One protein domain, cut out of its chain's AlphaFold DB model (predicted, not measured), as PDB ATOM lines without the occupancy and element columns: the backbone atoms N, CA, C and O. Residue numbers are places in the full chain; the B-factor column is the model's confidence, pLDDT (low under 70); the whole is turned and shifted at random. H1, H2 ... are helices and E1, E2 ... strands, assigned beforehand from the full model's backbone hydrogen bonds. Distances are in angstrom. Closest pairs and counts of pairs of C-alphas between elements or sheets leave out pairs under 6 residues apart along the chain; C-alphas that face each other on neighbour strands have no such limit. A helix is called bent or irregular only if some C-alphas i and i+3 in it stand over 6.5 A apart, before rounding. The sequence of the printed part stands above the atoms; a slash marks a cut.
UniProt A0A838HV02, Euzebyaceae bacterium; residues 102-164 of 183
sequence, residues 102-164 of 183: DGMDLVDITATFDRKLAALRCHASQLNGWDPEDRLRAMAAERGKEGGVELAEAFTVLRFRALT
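Overview. This is residues 102 to 164 of the 183 residues of a protein of Euzebyaceae bacterium (UniProt A0A838HV02). A short two-stranded ribbon, E1 with the first half of E2, has the later part of H3 packed on it; H1 leads away from the ribbon, and after the turn around H2 the chain comes back along H3, which runs opposite to H1 at a shallow tilt without closely packing on it. The turn around H2 sticks out at one end with residues 122 to 128, and residues 158 to 164, the end of E2 and the tail after it, stick out at the other. The 63 printed residues have three named helices and two named strands, in the order E1, H1, H2, H3, E2; the sheet, in the order E1, E2, is antiparallel, and the class is mixed, helices and strands. The whole is loose, with a radius of gyration of the C-alphas of 14.2 A, and elongated, spanning 44 by 24 by 21 A.

Arrangement. E1, residues 105 to 108, and E2, residues 152 to 159, are antiparallel neighbours at 138 degrees. C-alphas 106 and 154 face each other at 4.7 A, and N 105 and O 155, at 2.8 A, and N 153 and O 107, at 2.9 A, are within hydrogen-bond range. E2 bends by 55 degrees at residue 156. H1, residues 110 to 121, and H3, residues 133 to 147, are close but not clearly touching; their closest C-alphas, those of Leu 117 and Glu 133, are 6.6 A apart. They run opposite ways at a shallow tilt of 31 degrees. H2, residues 124 to 127, is close to H1 but not clearly touching, with the C-alphas of Arg 121 and Leu 127 closest at 7.5 A, and it is apart from H3, E1 and E2. The closest C-alphas of H3 and E2 are those of Gly 144 and Ala 152, 4.5 A apart; those of H3 and E1 are Leu 106 and Gly 147, 6.2 A apart. O i to N i+4 pairs are within hydrogen-bond range in 6 of 8 cases in H1 and 10 of 11 in H3, and H2 is too short for such a pair.

Along the chain. E1 begins at C-alpha 105, (19.005, -1.455, -39.761), and is 10.2 A long. H1 is 17.8 A long and irregular, with C-alphas 111 and 114 7.7 A apart. H2 is 5.2 A long. H3, 20.6 A long, begins at C-alpha 133, (41.094, -2.073, -46.378). E2, 20.2 A long, ends at C-alpha 159, (9.713, -8.044, -42.535).

Size, cuts and confidence. The two C-alphas farthest apart, those of Gly 129 and Thr 164, are 45.6 A apart. The printed part has no cut, and its four links between named elements are tight. The mean pLDDT of the printed part is 92.3; residue 102 and residues 162 to 164 are under 70.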
ATOM      1  N   ASP A 102      19.886   7.048 -44.902       68.38
ATOM      2  CA  ASP A 102      19.779   7.173 -43.445       68.38
ATOM      3  C   ASP A 102      18.645   6.294 -42.888       68.38
ATOM      4  O   ASP A 102      17.708   5.947 -43.608       68.38
ATOM      5  N   GLY A 103      18.693   5.977 -41.589       74.88
ATOM      6  CA  GLY A 103      17.617   5.247 -40.897       74.88
ATOM      7  C   GLY A 103      17.564   3.745 -41.201       74.88
ATOM      8  O   GLY A 103      16.489   3.153 -41.180       74.88
ATOM      9  N   MET A 104      18.716   3.154 -41.512       85.81
ATOM     10  CA  MET A 104      18.874   1.740 -41.861       85.81
ATOM     11  C   MET A 104      19.003   0.854 -40.611       85.81
ATOM     12  O   MET A 104      19.493   1.304 -39.574       85.81
ATOM     13  N   ASP A 105      18.631  -0.421 -40.725       93.00
ATOM     14  CA  ASP A 105      19.005  -1.455 -39.761       93.00
ATOM     15  C   ASP A 105      20.522  -1.709 -39.866       93.00
ATOM     16  O   ASP A 105      21.063  -1.898 -40.961       93.00
ATOM     17  N   LEU A 106      21.214  -1.714 -38.725       94.50
ATOM     18  CA  LEU A 106      22.666  -1.874 -38.654       94.50
ATOM     19  C   LEU A 106      23.047  -3.246 -38.098       94.50
ATOM     20  O   LEU A 106      22.510  -3.694 -37.086       94.50
ATOM     21  N   VAL A 107      24.018  -3.885 -38.744       95.75
ATOM     22  CA  VAL A 107      24.603  -5.160 -38.321       95.75
ATOM     23  C   VAL A 107      26.037  -4.911 -37.878       95.75
ATOM     24  O   VAL A 107      26.849  -4.448 -38.678       95.75
ATOM     25  N   ASP A 108      26.355  -5.229 -36.621       97.69
ATOM     26  CA  ASP A 108      27.728  -5.181 -36.113       97.69
ATOM     27  C   ASP A 108      28.583  -6.244 -36.812       97.69
ATOM     28  O   ASP A 108      28.347  -7.450 -36.694       97.69
ATOM     29  N   ILE A 109      29.595  -5.783 -37.544       97.81
ATOM     30  CA  ILE A 109      30.544  -6.640 -38.250       97.81
ATOM     31  C   ILE A 109      31.945  -6.580 -37.643       97.81
ATOM     32  O   ILE A 109      32.873  -7.134 -38.229       97.81
ATOM     33  N   THR A 110      32.123  -5.964 -36.475       98.31
ATOM     34  CA  THR A 110      33.433  -5.742 -35.838       98.31
ATOM     35  C   THR A 110      34.230  -7.043 -35.725       98.31
ATOM     36  O   THR A 110      35.355  -7.136 -36.214       98.31
ATOM     37  N   ALA A 111      33.609  -8.104 -35.204       98.12
ATOM     38  CA  ALA A 111      34.245  -9.417 -35.052       98.12
ATOM     39  C   ALA A 111      34.466 -10.183 -36.374       98.12
ATOM     40  O   ALA A 111      35.148 -11.207 -36.392       98.12
ATOM     41  N   THR A 112      33.865  -9.741 -37.483       98.06
ATOM     42  CA  THR A 112      33.902 -10.453 -38.773       98.06
ATOM     43  C   THR A 112      34.509  -9.641 -39.917       98.06
ATOM     44  O   THR A 112      34.652 -10.169 -41.026       98.06
ATOM     45  N   PHE A 113      34.934  -8.403 -39.657       98.31
ATOM     46  CA  PHE A 113      35.471  -7.491 -40.662       98.31
ATOM     47  C   PHE A 113      36.689  -8.077 -41.383       98.31
ATOM     48  O   PHE A 113      36.738  -8.061 -42.613       98.31
ATOM     49  N   ASP A 114      37.622  -8.692 -40.656       97.56
ATOM     50  CA  ASP A 114      38.818  -9.288 -41.261       97.56
ATOM     51  C   ASP A 114      38.463 -10.428 -42.228       97.56
ATOM     52  O   ASP A 114      39.084 -10.586 -43.281       97.56
ATOM     53  N   ARG A 115      37.397 -11.185 -41.934       97.88
ATOM     54  CA  ARG A 115      36.882 -12.231 -42.828       97.88
ATOM     55  C   ARG A 115      36.241 -11.638 -44.085       97.88
ATOM     56  O   ARG A 115      36.420 -12.204 -45.165       97.88
ATOM     57  N   LYS A 116      35.521 -10.517 -43.967       97.31
ATOM     58  CA  LYS A 116      34.987  -9.757 -45.112       97.31
ATOM     59  C   LYS A 116      36.121  -9.228 -45.992       97.31
ATOM     60  O   LYS A 116      36.087  -9.404 -47.208       97.31
ATOM     61  N   LEU A 117      37.143  -8.631 -45.383       97.75
ATOM     62  CA  LEU A 117      38.302  -8.091 -46.086       97.75
ATOM     63  C   LEU A 117      39.085  -9.188 -46.819       97.75
ATOM     64  O   LEU A 117      39.397  -9.036 -48.000       97.75
ATOM     65  N   ALA A 118      39.347 -10.316 -46.152       97.19
ATOM     66  CA  ALA A 118      39.997 -11.470 -46.766       97.19
ATOM     67  C   ALA A 118      39.203 -11.998 -47.970       97.19
ATOM     68  O   ALA A 118      39.790 -12.283 -49.011       97.19
ATOM     69  N   ALA A 119      37.873 -12.067 -47.858       97.06
ATOM     70  CA  ALA A 119      37.010 -12.479 -48.959       97.06
ATOM     71  C   ALA A 119      37.079 -11.512 -50.149       97.06
ATOM     72  O   ALA A 119      37.214 -11.957 -51.286       97.06
ATOM     73  N   LEU A 120      37.056 -10.197 -49.903       96.81
ATOM     74  CA  LEU A 120      37.171  -9.204 -50.972       96.81
ATOM     75  C   LEU A 120      38.534  -9.286 -51.676       96.81
ATOM     76  O   LEU A 120      38.594  -9.221 -52.903       96.81
ATOM     77  N   ARG A 121      39.619  -9.502 -50.922       96.81
ATOM     78  CA  ARG A 121      40.976  -9.677 -51.468       96.81
ATOM     79  C   ARG A 121      41.105 -10.894 -52.396       96.81
ATOM     80  O   ARG A 121      41.978 -10.891 -53.261       96.81
ATOM     81  N   CYS A 122      40.220 -11.892 -52.306       96.56
ATOM     82  CA  CYS A 122      40.183 -13.000 -53.267       96.56
ATOM     83  C   CYS A 122      39.799 -12.554 -54.693       96.56
ATOM     84  O   CYS A 122      40.157 -13.231 -55.656       96.56
ATOM     85  N   HIS A 123      39.132 -11.408 -54.864       96.19
ATOM     86  CA  HIS A 123      38.773 -10.850 -56.173       96.19
ATOM     87  C   HIS A 123      39.934 -10.052 -56.795       96.19
ATOM     88  O   HIS A 123      39.775  -8.904 -57.210       96.19
ATOM     89  N   ALA A 124      41.120 -10.665 -56.878       95.94
ATOM     90  CA  ALA A 124      42.367 -10.000 -57.270       95.94
ATOM     91  C   ALA A 124      42.284  -9.265 -58.622       95.94
ATOM     92  O   ALA A 124      42.821  -8.167 -58.761       95.94
ATOM     93  N   SER A 125      41.563  -9.827 -59.602       96.56
ATOM     94  CA  SER A 125      41.366  -9.198 -60.918       96.56
ATOM     95  C   SER A 125      40.532  -7.916 -60.867       96.56
ATOM     96  O   SER A 125      40.701  -7.061 -61.728       96.56
ATOM     97  N   GLN A 126      39.657  -7.770 -59.869       95.19
ATOM     98  CA  GLN A 126      38.822  -6.578 -59.680       95.19
ATOM     99  C   GLN A 126      39.569  -5.482 -58.922       95.19
ATOM    100  O   GLN A 126      39.334  -4.298 -59.137       95.19
ATOM    101  N   LEU A 127      40.481  -5.885 -58.037       95.12
ATOM    102  CA  LEU A 127      41.270  -4.964 -57.231       95.12
ATOM    103  C   LEU A 127      42.490  -4.425 -57.983       95.12
ATOM    104  O   LEU A 127      42.921  -3.313 -57.709       95.12
ATOM    105  N   ASN A 128      43.055  -5.179 -58.931       93.81
ATOM    106  CA  ASN A 128      44.213  -4.760 -59.729       93.81
ATOM    107  C   ASN A 128      45.372  -4.186 -58.873       93.81
ATOM    108  O   ASN A 128      45.961  -3.156 -59.193       93.81
ATOM    109  N   GLY A 129      45.661  -4.837 -57.739       92.50
ATOM    110  CA  GLY A 129      46.706  -4.430 -56.791       92.50
ATOM    111  C   GLY A 129      46.316  -3.328 -55.796       92.50
ATOM    112  O   GLY A 129      47.108  -3.029 -54.907       92.50
ATOM    113  N   TRP A 130      45.117  -2.748 -55.897       95.94
ATOM    114  CA  TRP A 130      44.581  -1.833 -54.886       95.94
ATOM    115  C   TRP A 130      44.164  -2.595 -53.621       95.94
ATOM    116  O   TRP A 130      43.461  -3.604 -53.703       95.94
ATOM    117  N   ASP A 131      44.565  -2.101 -52.446       95.75
ATOM    118  CA  ASP A 131      44.102  -2.640 -51.167       95.75
ATOM    119  C   ASP A 131      42.821  -1.919 -50.711       95.75
ATOM    120  O   ASP A 131      42.846  -0.704 -50.487       95.75
ATOM    121  N   PRO A 132      41.691  -2.636 -50.571       95.88
ATOM    122  CA  PRO A 132      40.427  -2.027 -50.188       95.88
ATOM    123  C   PRO A 132      40.309  -1.683 -48.697       95.88
ATOM    124  O   PRO A 132      39.324  -1.042 -48.329       95.88
ATOM    125  N   GLU A 133      41.247  -2.108 -47.841       97.75
ATOM    126  CA  GLU A 133      41.094  -2.073 -46.378       97.75
ATOM    127  C   GLU A 133      40.696  -0.704 -45.823       97.75
ATOM    128  O   GLU A 133      39.632  -0.598 -45.209       97.75
ATOM    129  N   ASP A 134      41.491   0.340 -46.071       97.56
ATOM    130  CA  ASP A 134      41.252   1.671 -45.496       97.56
ATOM    131  C   ASP A 134      39.871   2.210 -45.876       97.56
ATOM    132  O   ASP A 134      39.126   2.716 -45.035       97.56
ATOM    133  N   ARG A 135      39.488   2.044 -47.149       94.81
ATOM    134  CA  ARG A 135      38.187   2.494 -47.651       94.81
ATOM    135  C   ARG A 135      37.045   1.704 -47.020       94.81
ATOM    136  O   ARG A 135      36.055   2.304 -46.605       94.81
ATOM    137  N   LEU A 136      37.157   0.378 -46.960       95.81
ATOM    138  CA  LEU A 136      36.126  -0.477 -46.369       95.81
ATOM    139  C   LEU A 136      35.963  -0.211 -44.876       95.81
ATOM    140  O   LEU A 136      34.831  -0.144 -44.397       95.81
ATOM    141  N   ARG A 137      37.076  -0.062 -44.153       98.00
ATOM    142  CA  ARG A 137      37.073   0.190 -42.713       98.00
ATOM    143  C   ARG A 137      36.474   1.555 -42.417       98.00
ATOM    144  O   ARG A 137      35.611   1.639 -41.556       98.00
ATOM    145  N   ALA A 138      36.843   2.588 -43.178       96.50
ATOM    146  CA  ALA A 138      36.244   3.912 -43.044       96.50
ATOM    147  C   ALA A 138      34.724   3.876 -43.271       96.50
ATOM    148  O   ALA A 138      33.972   4.360 -42.433       96.50
ATOM    149  N   MET A 139      34.256   3.242 -44.354       92.81
ATOM    150  CA  MET A 139      32.818   3.124 -44.630       92.81
ATOM    151  C   MET A 139      32.064   2.365 -43.528       92.81
ATOM    152  O   MET A 139      30.979   2.785 -43.132       92.81
ATOM    153  N   ALA A 140      32.628   1.262 -43.027       95.69
ATOM    154  CA  ALA A 140      32.012   0.483 -41.956       95.69
ATOM    155  C   ALA A 140      32.040   1.218 -40.607       95.69
ATOM    156  O   ALA A 140      31.083   1.120 -39.846       95.69
ATOM    157  N   ALA A 141      33.099   1.979 -40.318       96.94
ATOM    158  CA  ALA A 141      33.218   2.778 -39.102       96.94
ATOM    159  C   ALA A 141      32.239   3.958 -39.086       96.94
ATOM    160  O   ALA A 141      31.666   4.255 -38.042       96.94
ATOM    161  N   GLU A 142      32.003   4.611 -40.230       93.56
ATOM    162  CA  GLU A 142      30.964   5.647 -40.332       93.56
ATOM    163  C   GLU A 142      29.590   5.087 -39.946       93.56
ATOM    164  O   GLU A 142      28.898   5.682 -39.124       93.56
ATOM    165  N   ARG A 143      29.241   3.886 -40.423       93.06
ATOM    166  CA  ARG A 143      28.006   3.203 -40.003       93.06
ATOM    167  C   ARG A 143      28.051   2.715 -38.558       93.06
ATOM    168  O   ARG A 143      27.046   2.786 -37.861       93.06
ATOM    169  N   GLY A 144      29.209   2.259 -38.083       94.81
ATOM    170  CA  GLY A 144      29.401   1.838 -36.696       94.81
ATOM    171  C   GLY A 144      29.058   2.954 -35.705       94.81
ATOM    172  O   GLY A 144      28.327   2.719 -34.743       94.81
ATOM    173  N   LYS A 145      29.475   4.194 -36.000       94.19
ATOM    174  CA  LYS A 145      29.144   5.381 -35.193       94.19
ATOM    175  C   LYS A 145      27.638   5.589 -35.040       94.19
ATOM    176  O   LYS A 145      27.194   5.908 -33.941       94.19
ATOM    177  N   GLU A 146      26.863   5.407 -36.111       89.31
ATOM    178  CA  GLU A 146      25.396   5.529 -36.081       89.31
ATOM    179  C   GLU A 146      24.752   4.454 -35.189       89.31
ATOM    180  O   GLU A 146      23.760   4.725 -34.513       89.31
ATOM    181  N   GLY A 147      25.336   3.251 -35.155       88.06
ATOM    182  CA  GLY A 147      24.834   2.096 -34.400       88.06
ATOM    183  C   GLY A 147      25.431   1.899 -33.008       88.06
ATOM    184  O   GLY A 147      25.037   0.970 -32.309       88.06
ATOM    185  N   GLY A 148      26.388   2.735 -32.594       94.56
ATOM    186  CA  GLY A 148      27.088   2.582 -31.315       94.56
ATOM    187  C   GLY A 148      28.035   1.374 -31.248       94.56
ATOM    188  O   GLY A 148      28.303   0.880 -30.154       94.56
ATOM    189  N   VAL A 149      28.540   0.905 -32.391       96.94
ATOM    190  CA  VAL A 149      29.505  -0.207 -32.513       96.94
ATOM    191  C   VAL A 149      30.741   0.237 -33.302       96.94
ATOM    192  O   VAL A 149      30.753   1.321 -33.880       96.94
ATOM    193  N   GLU A 150      31.813  -0.559 -33.322       97.75
ATOM    194  CA  GLU A 150      33.049  -0.148 -34.006       97.75
ATOM    195  C   GLU A 150      32.876  -0.135 -35.529       97.75
ATOM    196  O   GLU A 150      33.206   0.857 -36.179       97.75
ATOM    197  N   LEU A 151      32.336  -1.217 -36.100       98.12
ATOM    198  CA  LEU A 151      32.151  -1.388 -37.540       98.12
ATOM    199  C   LEU A 151      30.766  -1.975 -37.820       98.12
ATOM    200  O   LEU A 151      30.414  -3.009 -37.257       98.12
ATOM    201  N   ALA A 152      30.008  -1.371 -38.736       96.81
ATOM    202  CA  ALA A 152      28.685  -1.866 -39.111       96.81
ATOM    203  C   ALA A 152      28.455  -1.935 -40.627       96.81
ATOM    204  O   ALA A 152      29.064  -1.208 -41.415       96.81
ATOM    205  N   GLU A 153      27.531  -2.809 -41.024       95.44
ATOM    206  CA  GLU A 153      26.870  -2.796 -42.332       95.44
ATOM    207  C   GLU A 153      25.420  -2.346 -42.183       95.44
ATOM    208  O   GLU A 153      24.807  -2.563 -41.141       95.44
ATOM    209  N   ALA A 154      24.880  -1.715 -43.223       93.62
ATOM    210  CA  ALA A 154      23.560  -1.098 -43.202       93.62
ATOM    211  C   ALA A 154      22.626  -1.737 -44.235       93.62
ATOM    212  O   ALA A 154      23.015  -1.934 -45.392       93.62
ATOM    213  N   PHE A 155      21.389  -2.011 -43.822       95.31
ATOM    214  CA  PHE A 155      20.341  -2.588 -44.657       95.31
ATOM    215  C   PHE A 155      18.993  -1.911 -44.395       95.31
ATOM    216  O   PHE A 155      18.675  -1.575 -43.261       95.31
ATOM    217  N   THR A 156      18.147  -1.791 -45.417       94.06
ATOM    218  CA  THR A 156      16.703  -1.609 -45.204       94.06
ATOM    219  C   THR A 156      16.077  -2.988 -45.039       94.06
ATOM    220  O   THR A 156      16.090  -3.767 -45.997       94.06
ATOM    221  N   VAL A 157      15.506  -3.303 -43.873       93.88
ATOM    222  CA  VAL A 157      14.874  -4.612 -43.643       93.88
ATOM    223  C   VAL A 157      13.354  -4.530 -43.772       93.88
ATOM    224  O   VAL A 157      12.665  -3.861 -43.002       93.88
ATOM    225  N   LEU A 158      12.804  -5.273 -44.734       93.06
ATOM    226  CA  LEU A 158      11.370  -5.495 -44.878       93.06
ATOM    227  C   LEU A 158      11.017  -6.847 -44.261       93.06
ATOM    228  O   LEU A 158      11.457  -7.888 -44.745       93.06
ATOM    229  N   ARG A 159      10.186  -6.832 -43.218       93.44
ATOM    230  CA  ARG A 159       9.713  -8.044 -42.535       93.44
ATOM    231  C   ARG A 159       8.298  -8.368 -43.001       93.44
ATOM    232  O   ARG A 159       7.365  -7.616 -42.725       93.44
ATOM    233  N   PHE A 160       8.142  -9.466 -43.735       88.50
ATOM    234  CA  PHE A 160       6.846  -9.918 -44.250       88.50
ATOM    235  C   PHE A 160       6.102 -10.794 -43.239       88.50
ATOM    236  O   PHE A 160       4.870 -10.816 -43.224       88.50
ATOM    237  N   ARG A 161       6.845 -11.519 -42.395       76.12
ATOM    238  CA  ARG A 161       6.328 -12.380 -41.324       76.12
ATOM    239  C   ARG A 161       7.161 -12.196 -40.062       76.12
ATOM    240  O   ARG A 161       8.345 -11.892 -40.145       76.12
ATOM    241  N   ALA A 162       6.543 -12.398 -38.900       57.97
ATOM    242  CA  ALA A 162       7.302 -12.566 -37.669       57.97
ATOM    243  C   ALA A 162       8.012 -13.926 -37.725       57.97
ATOM    244  O   ALA A 162       7.346 -14.953 -37.884       57.97
ATOM    245  N   LEU A 163       9.340 -13.927 -37.614       53.62
ATOM    246  CA  LEU A 163      10.087 -15.123 -37.238       53.62
ATOM    247  C   LEU A 163       9.727 -15.425 -35.778       53.62
ATOM    248  O   LEU A 163       9.733 -14.511 -34.952       53.62
ATOM    249  N   THR A 164       9.338 -16.656 -35.455       50.75
ATOM    250  CA  THR A 164       9.240 -17.053 -34.044       50.75
ATOM    251  C   THR A 164      10.634 -17.400 -33.523       50.75
ATOM    252  O   THR A 164      11.515 -17.774 -34.295       50.75
TER     253      THR A 164